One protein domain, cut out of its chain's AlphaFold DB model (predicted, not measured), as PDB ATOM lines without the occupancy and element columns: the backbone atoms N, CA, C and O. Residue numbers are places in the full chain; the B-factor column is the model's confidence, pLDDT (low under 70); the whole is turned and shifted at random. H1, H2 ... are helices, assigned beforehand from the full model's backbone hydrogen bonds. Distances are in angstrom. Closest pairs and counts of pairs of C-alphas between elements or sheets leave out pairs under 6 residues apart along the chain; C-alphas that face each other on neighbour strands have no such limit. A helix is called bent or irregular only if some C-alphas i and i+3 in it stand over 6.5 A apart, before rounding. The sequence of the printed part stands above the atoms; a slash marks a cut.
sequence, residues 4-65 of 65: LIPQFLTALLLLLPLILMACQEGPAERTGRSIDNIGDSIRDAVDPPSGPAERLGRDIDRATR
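What this domain is: This is residues 4 to 65 of the 65 residues of an uncharacterized protein of Roseomonas sp. 1318 (UniProt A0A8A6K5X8). The model is a long, thin rod of helices: H2, the longest helix by residues, and H1 follow each other nearly end to end, and at the far end of H2 the chain turns so that H3 folds back alongside the later part of H2. H2 and H3 are near each other without touching, a loosely formed fold-back at one end of the rod, while residues 4 to 35, of which 4 to 21 belong to H1 and 27 to 35 to H2, stick out free as a long arm. The printed part has 62 residues with three named helices, in the order H1, H2, H3, and no named strand; the class is all helix. The whole is extended, with a radius of gyration of the C-alphas of 20.2 A, and the C-alphas span 64 by 18 by 16 A.

Where its parts are: Find C-alpha 27 at (168.879, 179.140, 101.980); from there H2, residues 27 to 46, runs 29.0 A to C-alpha 46 at (182.796, 180.090, 127.351). Go back to C-alpha 4 at (144.974, 197.509, 86.408), where the printed part begins with H1, residues 4 to 21, which is 26.8 A from first to last C-alpha. Beyond H2 look for H3, residues 52 to 64, which is 18.5 A long and ends with C-alpha 64 at (162.028, 173.783, 120.909).

How they stand to each other: Start at H2, which touches no helix. It is near H3: no pair of their C-alphas is within 8 A, but 6 pairs are within 10 A. On the other side along the chain, H1 and H2 are apart, with no C-alpha of the one within 8 A of the other. H1 and H3 are apart too. Look along H1 near residue 14 and you will find a kink of 26 degrees; H1 is irregular, but only just, as C-alphas 14 and 17 are 6.7 A apart. In H2 and H3 every O i to N i+4 pair is within hydrogen-bond range; in H1 it is 12 of 14.

The domain as a whole: The two C-alphas farthest apart are those of Leu 4 and Gly 51, at 64.2 A, while those of Leu 4 and Arg 65, the first and last printed, are 42.9 A apart. Follow residues 4 to 65 and you will find no cut; residue 65 is the chain's last residue. Both links, H1 to H2 and H2 to H3, are tight, with 5 residues each. Read the B-factor column for the pLDDT: its mean over the printed part is 84.6, and it is under 70 at residue 4, residues 21 to 23 and residue 65.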
ATOM      1  N   LEU A   4     144.635 197.988  85.067       63.31
ATOM      2  CA  LEU A   4     144.974 197.509  86.408       63.31
ATOM      3  C   LEU A   4     144.976 195.975  86.472       63.31
ATOM      4  O   LEU A   4     145.840 195.385  87.104       63.31
ATOM      5  N   ILE A   5     144.058 195.325  85.753       73.38
ATOM      6  CA  ILE A   5     143.918 193.861  85.710       73.38
ATOM      7  C   ILE A   5     145.210 193.153  85.250       73.38
ATOM      8  O   ILE A   5     145.667 192.267  85.972       73.38
ATOM      9  N   PRO A   6     145.853 193.524  84.118       77.56
ATOM     10  CA  PRO A   6     147.106 192.884  83.728       77.56
ATOM     11  C   PRO A   6     148.243 193.188  84.710       77.56
ATOM     12  O   PRO A   6     149.054 192.310  84.958       77.56
ATOM     13  N   GLN A   7     148.274 194.376  85.326       79.69
ATOM     14  CA  GLN A   7     149.307 194.738  86.307       79.69
ATOM     15  C   GLN A   7     149.220 193.885  87.581       79.69
ATOM     16  O   GLN A   7     150.243 193.411  88.070       79.69
ATOM     17  N   PHE A   8     148.009 193.633  88.085       82.56
ATOM     18  CA  PHE A   8     147.798 192.733  89.221       82.56
ATOM     19  C   PHE A   8     148.143 191.283  88.879       82.56
ATOM     20  O   PHE A   8     148.754 190.598  89.696       82.56
ATOM     21  N   LEU A   9     147.817 190.828  87.666       86.12
ATOM     22  CA  LEU A   9     148.172 189.486  87.208       86.12
ATOM     23  C   LEU A   9     149.693 189.307  87.111       86.12
ATOM     24  O   LEU A   9     150.213 188.295  87.568       86.12
ATOM     25  N   THR A  10     150.418 190.294  86.574       87.62
ATOM     26  CA  THR A  10     151.887 190.257  86.510       87.62
ATOM     27  C   THR A  10     152.514 190.274  87.904       87.62
ATOM     28  O   THR A  10     153.435 189.504  88.161       87.62
ATOM     29  N   ALA A  11     151.998 191.098  88.823       85.81
ATOM     30  CA  ALA A  11     152.474 191.134  90.206       85.81
ATOM     31  C   ALA A  11     152.248 189.793  90.926       85.81
ATOM     32  O   ALA A  11     153.151 189.289  91.589       85.81
ATOM     33  N   LEU A  12     151.076 189.179  90.742       86.25
ATOM     34  CA  LEU A  12     150.766 187.866  91.305       86.25
ATOM     35  C   LEU A  12     151.678 186.768  90.731       86.25
ATOM     36  O   LEU A  12     152.158 185.918  91.479       86.25
ATOM     37  N   LEU A  13     151.970 186.817  89.427       87.06
ATOM     38  CA  LEU A  13     152.864 185.861  88.766       87.06
ATOM     39  C   LEU A  13     154.310 185.963  89.282       87.06
ATOM     40  O   LEU A  13     154.982 184.947  89.431       87.06
ATOM     41  N   LEU A  14     154.778 187.181  89.575       88.12
ATOM     42  CA  LEU A  14     156.119 187.437  90.117       88.12
ATOM     43  C   LEU A  14     156.265 187.018  91.585       88.12
ATOM     44  O   LEU A  14     157.366 186.681  92.010       88.12
ATOM     45  N   LEU A  15     155.174 187.017  92.357       84.25
ATOM     46  CA  LEU A  15     155.175 186.616  93.770       84.25
ATOM     47  C   LEU A  15     155.051 185.099  93.973       84.25
ATOM     48  O   LEU A  15     155.508 184.578  94.990       84.25
ATOM     49  N   LEU A  16     154.486 184.378  93.002       82.38
ATOM     50  CA  LEU A  16     154.331 182.922  93.039       82.38
ATOM     51  C   LEU A  16     155.628 182.143  93.370       82.38
ATOM     52  O   LEU A  16     155.567 181.264  94.230       82.38
ATOM     53  N   PRO A  17     156.807 182.440  92.776       78.12
ATOM     54  CA  PRO A  17     158.035 181.724  93.118       78.12
ATOM     55  C   PRO A  17     158.496 181.971  94.559       78.12
ATOM     56  O   PRO A  17     159.019 181.047  95.176       78.12
ATOM     57  N   LEU A  18     158.270 183.161  95.134       77.69
ATOM     58  CA  LEU A  18     158.638 183.430  96.531       77.69
ATOM     59  C   LEU A  18     157.808 182.586  97.505       77.69
ATOM     60  O   LEU A  18     158.344 182.059  98.476       77.69
ATOM     61  N   ILE A  19     156.517 182.413  97.216       75.62
ATOM     62  CA  ILE A  19     155.614 181.582  98.023       75.62
ATOM     63  C   ILE A  19     156.022 180.104  97.932       75.62
ATOM     64  O   ILE A  19     156.037 179.403  98.940       75.62
ATOM     65  N   LEU A  20     156.415 179.636  96.743       73.31
ATOM     66  CA  LEU A  20     156.899 178.265  96.555       73.31
ATOM     67  C   LEU A  20     158.232 178.009  97.276       73.31
ATOM     68  O   LEU A  20     158.428 176.920  97.813       73.31
ATOM     69  N   MET A  21     159.126 179.003  97.345       69.62
ATOM     70  CA  MET A  21     160.371 178.889  98.116       69.62
ATOM     71  C   MET A  21     160.156 178.914  99.633       69.62
ATOM     72  O   MET A  21     161.002 178.399 100.352       69.62
ATOM     73  N   ALA A  22     159.039 179.458 100.123       68.38
ATOM     74  CA  ALA A  22     158.708 179.462 101.550       68.38
ATOM     75  C   ALA A  22     158.216 178.098 102.070       68.38
ATOM     76  O   ALA A  22     158.177 177.877 103.275       68.38
ATOM     77  N   CYS A  23     157.838 177.175 101.179       69.44
ATOM     78  CA  CYS A  23     157.324 175.858 101.563       69.44
ATOM     79  C   CYS A  23     158.435 174.840 101.882       69.44
ATOM     80  O   CYS A  23     158.147 173.755 102.382       69.44
ATOM     81  N   GLN A  24     159.690 175.174 101.577       70.94
ATOM     82  CA  GLN A  24     160.871 174.365 101.874       70.94
ATOM     83  C   GLN A  24     161.854 175.196 102.694       70.94
ATOM     84  O   GLN A  24     161.881 176.416 102.556       70.94
ATOM     85  N   GLU A  25     162.700 174.550 103.503       74.62
ATOM     86  CA  GLU A  25     163.771 175.256 104.212       74.62
ATOM     87  C   GLU A  25     164.646 176.022 103.218       74.62
ATOM     88  O   GLU A  25     165.418 175.439 102.438       74.62
ATOM     89  N   GLY A  26     164.484 177.343 103.237       77.56
ATOM     90  CA  GLY A  26     165.165 178.254 102.340       77.56
ATOM     91  C   GLY A  26     166.656 178.357 102.662       77.56
ATOM     92  O   GLY A  26     167.103 177.986 103.749       77.56
ATOM     93  N   PRO A  27     167.458 178.904 101.736       77.38
ATOM     94  CA  PRO A  27     168.879 179.140 101.980       77.38
ATOM     95  C   PRO A  27     169.113 180.024 103.214       77.38
ATOM     96  O   PRO A  27     170.030 179.756 103.979       77.38
ATOM     97  N   ALA A  28     168.244 181.016 103.448       79.25
ATOM     98  CA  ALA A  28     168.313 181.887 104.619       79.25
ATOM     99  C   ALA A  28     168.111 181.120 105.937       79.25
ATOM    100  O   ALA A  28     168.869 181.335 106.874       79.25
ATOM    101  N   GLU A  29     167.158 180.185 105.980       79.25
ATOM    102  CA  GLU A  29     166.889 179.349 107.156       79.25
ATOM    103  C   GLU A  29     168.079 178.431 107.471       79.25
ATOM    104  O   GLU A  29     168.538 178.349 108.606       79.25
ATOM    105  N   ARG A  30     168.665 177.801 106.441       84.06
ATOM    106  CA  ARG A  30     169.866 176.962 106.608       84.06
ATOM    107  C   ARG A  30     171.064 177.767 107.098       84.06
ATOM    108  O   ARG A  30     171.817 177.292 107.947       84.06
ATOM    109  N   THR A  31     171.256 178.969 106.558       84.88
ATOM    110  CA  THR A  31     172.318 179.874 107.005       84.88
ATOM    111  C   THR A  31     172.076 180.341 108.438       84.88
ATOM    112  O   THR A  31     173.013 180.297 109.230       84.88
ATOM    113  N   GLY A  32     170.841 180.709 108.795       85.19
ATOM    114  CA  GLY A  32     170.455 181.066 110.163       85.19
ATOM    115  C   GLY A  32     170.771 179.942 111.146       85.19
ATOM    116  O   GLY A  32     171.553 180.143 112.070       85.19
ATOM    117  N   ARG A  33     170.319 178.719 110.847       87.12
ATOM    118  CA  ARG A  33     170.606 177.532 111.663       87.12
ATOM    119  C   ARG A  33     172.099 177.261 111.826       87.12
ATOM    120  O   ARG A  33     172.552 176.878 112.900       87.12
ATOM    121  N   SER A  34     172.892 177.457 110.772       86.75
ATOM    122  CA  SER A  34     174.347 177.306 110.868       86.75
ATOM    123  C   SER A  34     174.973 178.344 111.800       86.75
ATOM    124  O   SER A  34     175.910 178.007 112.518       86.75
ATOM    125  N   ILE A  35     174.495 179.589 111.769       89.62
ATOM    126  CA  ILE A  35     174.991 180.663 112.635       89.62
ATOM    127  C   ILE A  35     174.596 180.388 114.087       89.62
ATOM    128  O   ILE A  35     175.451 180.486 114.967       89.62
ATOM    129  N   ASP A  36     173.354 179.974 114.330       87.81
ATOM    130  CA  ASP A  36     172.867 179.637 115.669       87.81
ATOM    131  C   ASP A  36     173.666 178.484 116.284       87.81
ATOM    132  O   ASP A  36     174.168 178.614 117.398       87.81
ATOM    133  N   ASN A  37     173.916 177.414 115.521       88.81
ATOM    134  CA  ASN A  37     174.738 176.286 115.971       88.81
ATOM    135  C   ASN A  37     176.165 176.712 116.359       88.81
ATOM    136  O   ASN A  37     176.743 176.196 117.318       88.81
ATOM    137  N   ILE A  38     176.758 177.643 115.603       92.12
ATOM    138  CA  ILE A  38     178.082 178.192 115.922       92.12
ATOM    139  C   ILE A  38     178.010 179.022 117.207       92.12
ATOM    140  O   ILE A  38     178.871 178.872 118.073       92.12
ATOM    141  N   GLY A  39     176.989 179.870 117.346       90.94
ATOM    142  CA  GLY A  39     176.766 180.675 118.545       90.94
ATOM    143  C   GLY A  39     176.606 179.818 119.800       90.94
ATOM    144  O   GLY A  39     177.248 180.095 120.813       90.94
ATOM    145  N   ASP A  40     175.831 178.740 119.709       89.44
ATOM    146  CA  ASP A  40     175.628 177.793 120.805       89.44
ATOM    147  C   ASP A  40     176.921 177.067 121.185       89.44
ATOM    148  O   ASP A  40     177.223 176.936 122.368       89.44
ATOM    149  N   SER A  41     177.731 176.668 120.201       88.88
ATOM    150  CA  SER A  41     179.040 176.044 120.444       88.88
ATOM    151  C   SER A  41     180.013 176.994 121.149       88.88
ATOM    152  O   SER A  41     180.681 176.611 122.110       88.88
ATOM    153  N   ILE A  42     180.065 178.259 120.722       92.94
ATOM    154  CA  ILE A  42     180.888 179.283 121.378       92.94
ATOM    155  C   ILE A  42     180.394 179.517 122.806       92.94
ATOM    156  O   ILE A  42     181.209 179.586 123.724       92.94
ATOM    157  N   ARG A  43     179.075 179.612 123.007       90.00
ATOM    158  CA  ARG A  43     178.471 179.790 124.330       90.00
ATOM    159  C   ARG A  43     178.790 178.624 125.255       90.00
ATOM    160  O   ARG A  43     179.239 178.866 126.364       90.00
ATOM    161  N   ASP A  44     178.646 177.389 124.788       89.75
ATOM    162  CA  ASP A  44     178.994 176.198 125.568       89.75
ATOM    163  C   ASP A  44     180.511 176.092 125.836       89.75
ATOM    164  O   ASP A  44     180.917 175.438 126.794       89.75
ATOM    165  N   ALA A  45     181.361 176.742 125.034       91.25
ATOM    166  CA  ALA A  45     182.801 176.809 125.283       91.25
ATOM    167  C   ALA A  45     183.186 177.856 126.345       91.25
ATOM    168  O   ALA A  45     184.097 177.608 127.135       91.25
ATOM    169  N   VAL A  46     182.526 179.020 126.364       93.69
ATOM    170  CA  VAL A  46     182.796 180.090 127.351       93.69
ATOM    171  C   VAL A  46     182.016 179.913 128.655       93.69
ATOM    172  O   VAL A  46     182.478 180.359 129.701       93.69
ATOM    173  N   ASP A  47     180.863 179.254 128.585       92.31
ATOM    174  CA  ASP A  47     179.947 178.956 129.686       92.31
ATOM    175  C   ASP A  47     179.520 177.474 129.614       92.31
ATOM    176  O   ASP A  47     178.402 177.126 129.199       92.31
ATOM    177  N   PRO A  48     180.450 176.554 129.930       90.12
ATOM    178  CA  PRO A  48     180.188 175.125 129.857       90.12
ATOM    179  C   PRO A  48     179.113 174.713 130.862       90.12
ATOM    180  O   PRO A  48     178.996 175.314 131.929       90.12
ATOM    181  N   PRO A  49     178.323 173.669 130.556       89.75
ATOM    182  CA  PRO A  49     177.214 173.305 131.414       89.75
ATOM    183  C   PRO A  49     177.736 172.829 132.763       89.75
ATOM    184  O   PRO A  49     178.576 171.929 132.818       89.75
ATOM    185  N   SER A  50     177.184 173.371 133.847       92.19
ATOM    186  CA  SER A  50     177.622 173.033 135.210       92.19
ATOM    187  C   SER A  50     177.308 171.579 135.602       92.19
ATOM    188  O   SER A  50     177.843 171.061 136.582       92.19
ATOM    189  N   GLY A  51     176.448 170.890 134.842       93.56
ATOM    190  CA  GLY A  51     176.140 169.477 135.044       93.56
ATOM    191  C   GLY A  51     175.159 168.881 134.022       93.56
ATOM    192  O   GLY A  51     174.683 169.578 133.123       93.56
ATOM    193  N   PRO A  52     174.816 167.583 134.158       90.31
ATOM    194  CA  PRO A  52     173.977 166.861 133.195       90.31
ATOM    195  C   PRO A  52     172.562 167.429 133.041       90.31
ATOM    196  O   PRO A  52     172.018 167.427 131.940       90.31
ATOM    197  N   ALA A  53     171.976 167.935 134.132       94.06
ATOM    198  CA  ALA A  53     170.644 168.536 134.115       94.06
ATOM    199  C   ALA A  53     170.618 169.857 133.328       94.06
ATOM    200  O   ALA A  53     169.706 170.082 132.539       94.06
ATOM    201  N   GLU A  54     171.643 170.697 133.497       90.12
ATOM    202  CA  GLU A  54     171.769 171.963 132.768       90.12
ATOM    203  C   GLU A  54     171.993 171.715 131.274       90.12
ATOM    204  O   GLU A  54     171.340 172.337 130.440       90.12
ATOM    205  N   ARG A  55     172.837 170.734 130.934       91.19
ATOM    206  CA  ARG A  55     173.048 170.311 129.546       91.19
ATOM    207  C   ARG A  55     171.756 169.822 128.889       91.19
ATOM    208  O   ARG A  55     171.436 170.270 127.795       91.19
ATOM    209  N   LEU A  56     170.999 168.961 129.572       92.94
ATOM    210  CA  LEU A  56     169.708 168.479 129.078       92.94
ATOM    211  C   LEU A  56     168.710 169.630 128.885       92.94
ATOM    212  O   LEU A  56     168.010 169.665 127.879       92.94
ATOM    213  N   GLY A  57     168.667 170.585 129.819       92.88
ATOM    214  CA  GLY A  57     167.849 171.788 129.679       92.88
ATOM    215  C   GLY A  57     168.204 172.590 128.425       92.88
ATOM    216  O   GLY A  57     167.308 172.977 127.681       92.88
ATOM    217  N   ARG A  58     169.502 172.772 128.144       90.94
ATOM    218  CA  ARG A  58     169.975 173.448 126.922       90.94
ATOM    219  C   ARG A  58     169.654 172.676 125.645       90.94
ATOM    220  O   ARG A  58     169.309 173.287 124.641       90.94
ATOM    221  N   ASP A  59     169.744 171.350 125.675       90.56
ATOM    222  CA  ASP A  59     169.387 170.505 124.531       90.56
ATOM    223  C   ASP A  59     167.884 170.573 124.220       90.56
ATOM    224  O   ASP A  59     167.504 170.658 123.053       90.56
ATOM    225  N   ILE A  60     167.033 170.586 125.251       90.88
ATOM    226  CA  ILE A  60     165.580 170.754 125.094       90.88
ATOM    227  C   ILE A  60     165.260 172.144 124.540       90.88
ATOM    228  O   ILE A  60     164.516 172.234 123.569       90.88
ATOM    229  N   ASP A  61     165.849 173.201 125.108       88.12
ATOM    230  CA  ASP A  61     165.655 174.583 124.648       88.12
ATOM    231  C   ASP A  61     165.984 174.726 123.151       88.12
ATOM    232  O   ASP A  61     165.148 175.198 122.378       88.12
ATOM    233  N   ARG A  62     167.133 174.186 122.712       88.19
ATOM    234  CA  ARG A  62     167.544 174.140 121.295       88.19
ATOM    235  C   ARG A  62     166.585 173.360 120.397       88.19
ATOM    236  O   ARG A  62     166.418 173.728 119.242       88.19
ATOM    237  N   ALA A  63     165.982 172.284 120.897       86.25
ATOM    238  CA  ALA A  63     165.034 171.475 120.130       86.25
ATOM    239  C   ALA A  63     163.644 172.125 120.006       86.25
ATOM    240  O   ALA A  63     162.858 171.723 119.148       86.25
ATOM    241  N   THR A  64     163.324 173.084 120.878       84.50
ATOM    242  CA  THR A  64     162.028 173.783 120.909       84.50
ATOM    243  C   THR A  64     162.049 175.192 120.318       84.50
ATOM    244  O   THR A  64     160.981 175.786 120.170       84.50
ATOM    245  N   ARG A  65     163.236 175.723 120.009       66.88
ATOM    246  CA  ARG A  65     163.435 176.978 119.275       66.88
ATOM    247  C   ARG A  65     163.213 176.764 117.779       66.88
ATOM    248  O   ARG A  65     162.593 177.666 117.177       66.88
TER     249      ARG A  65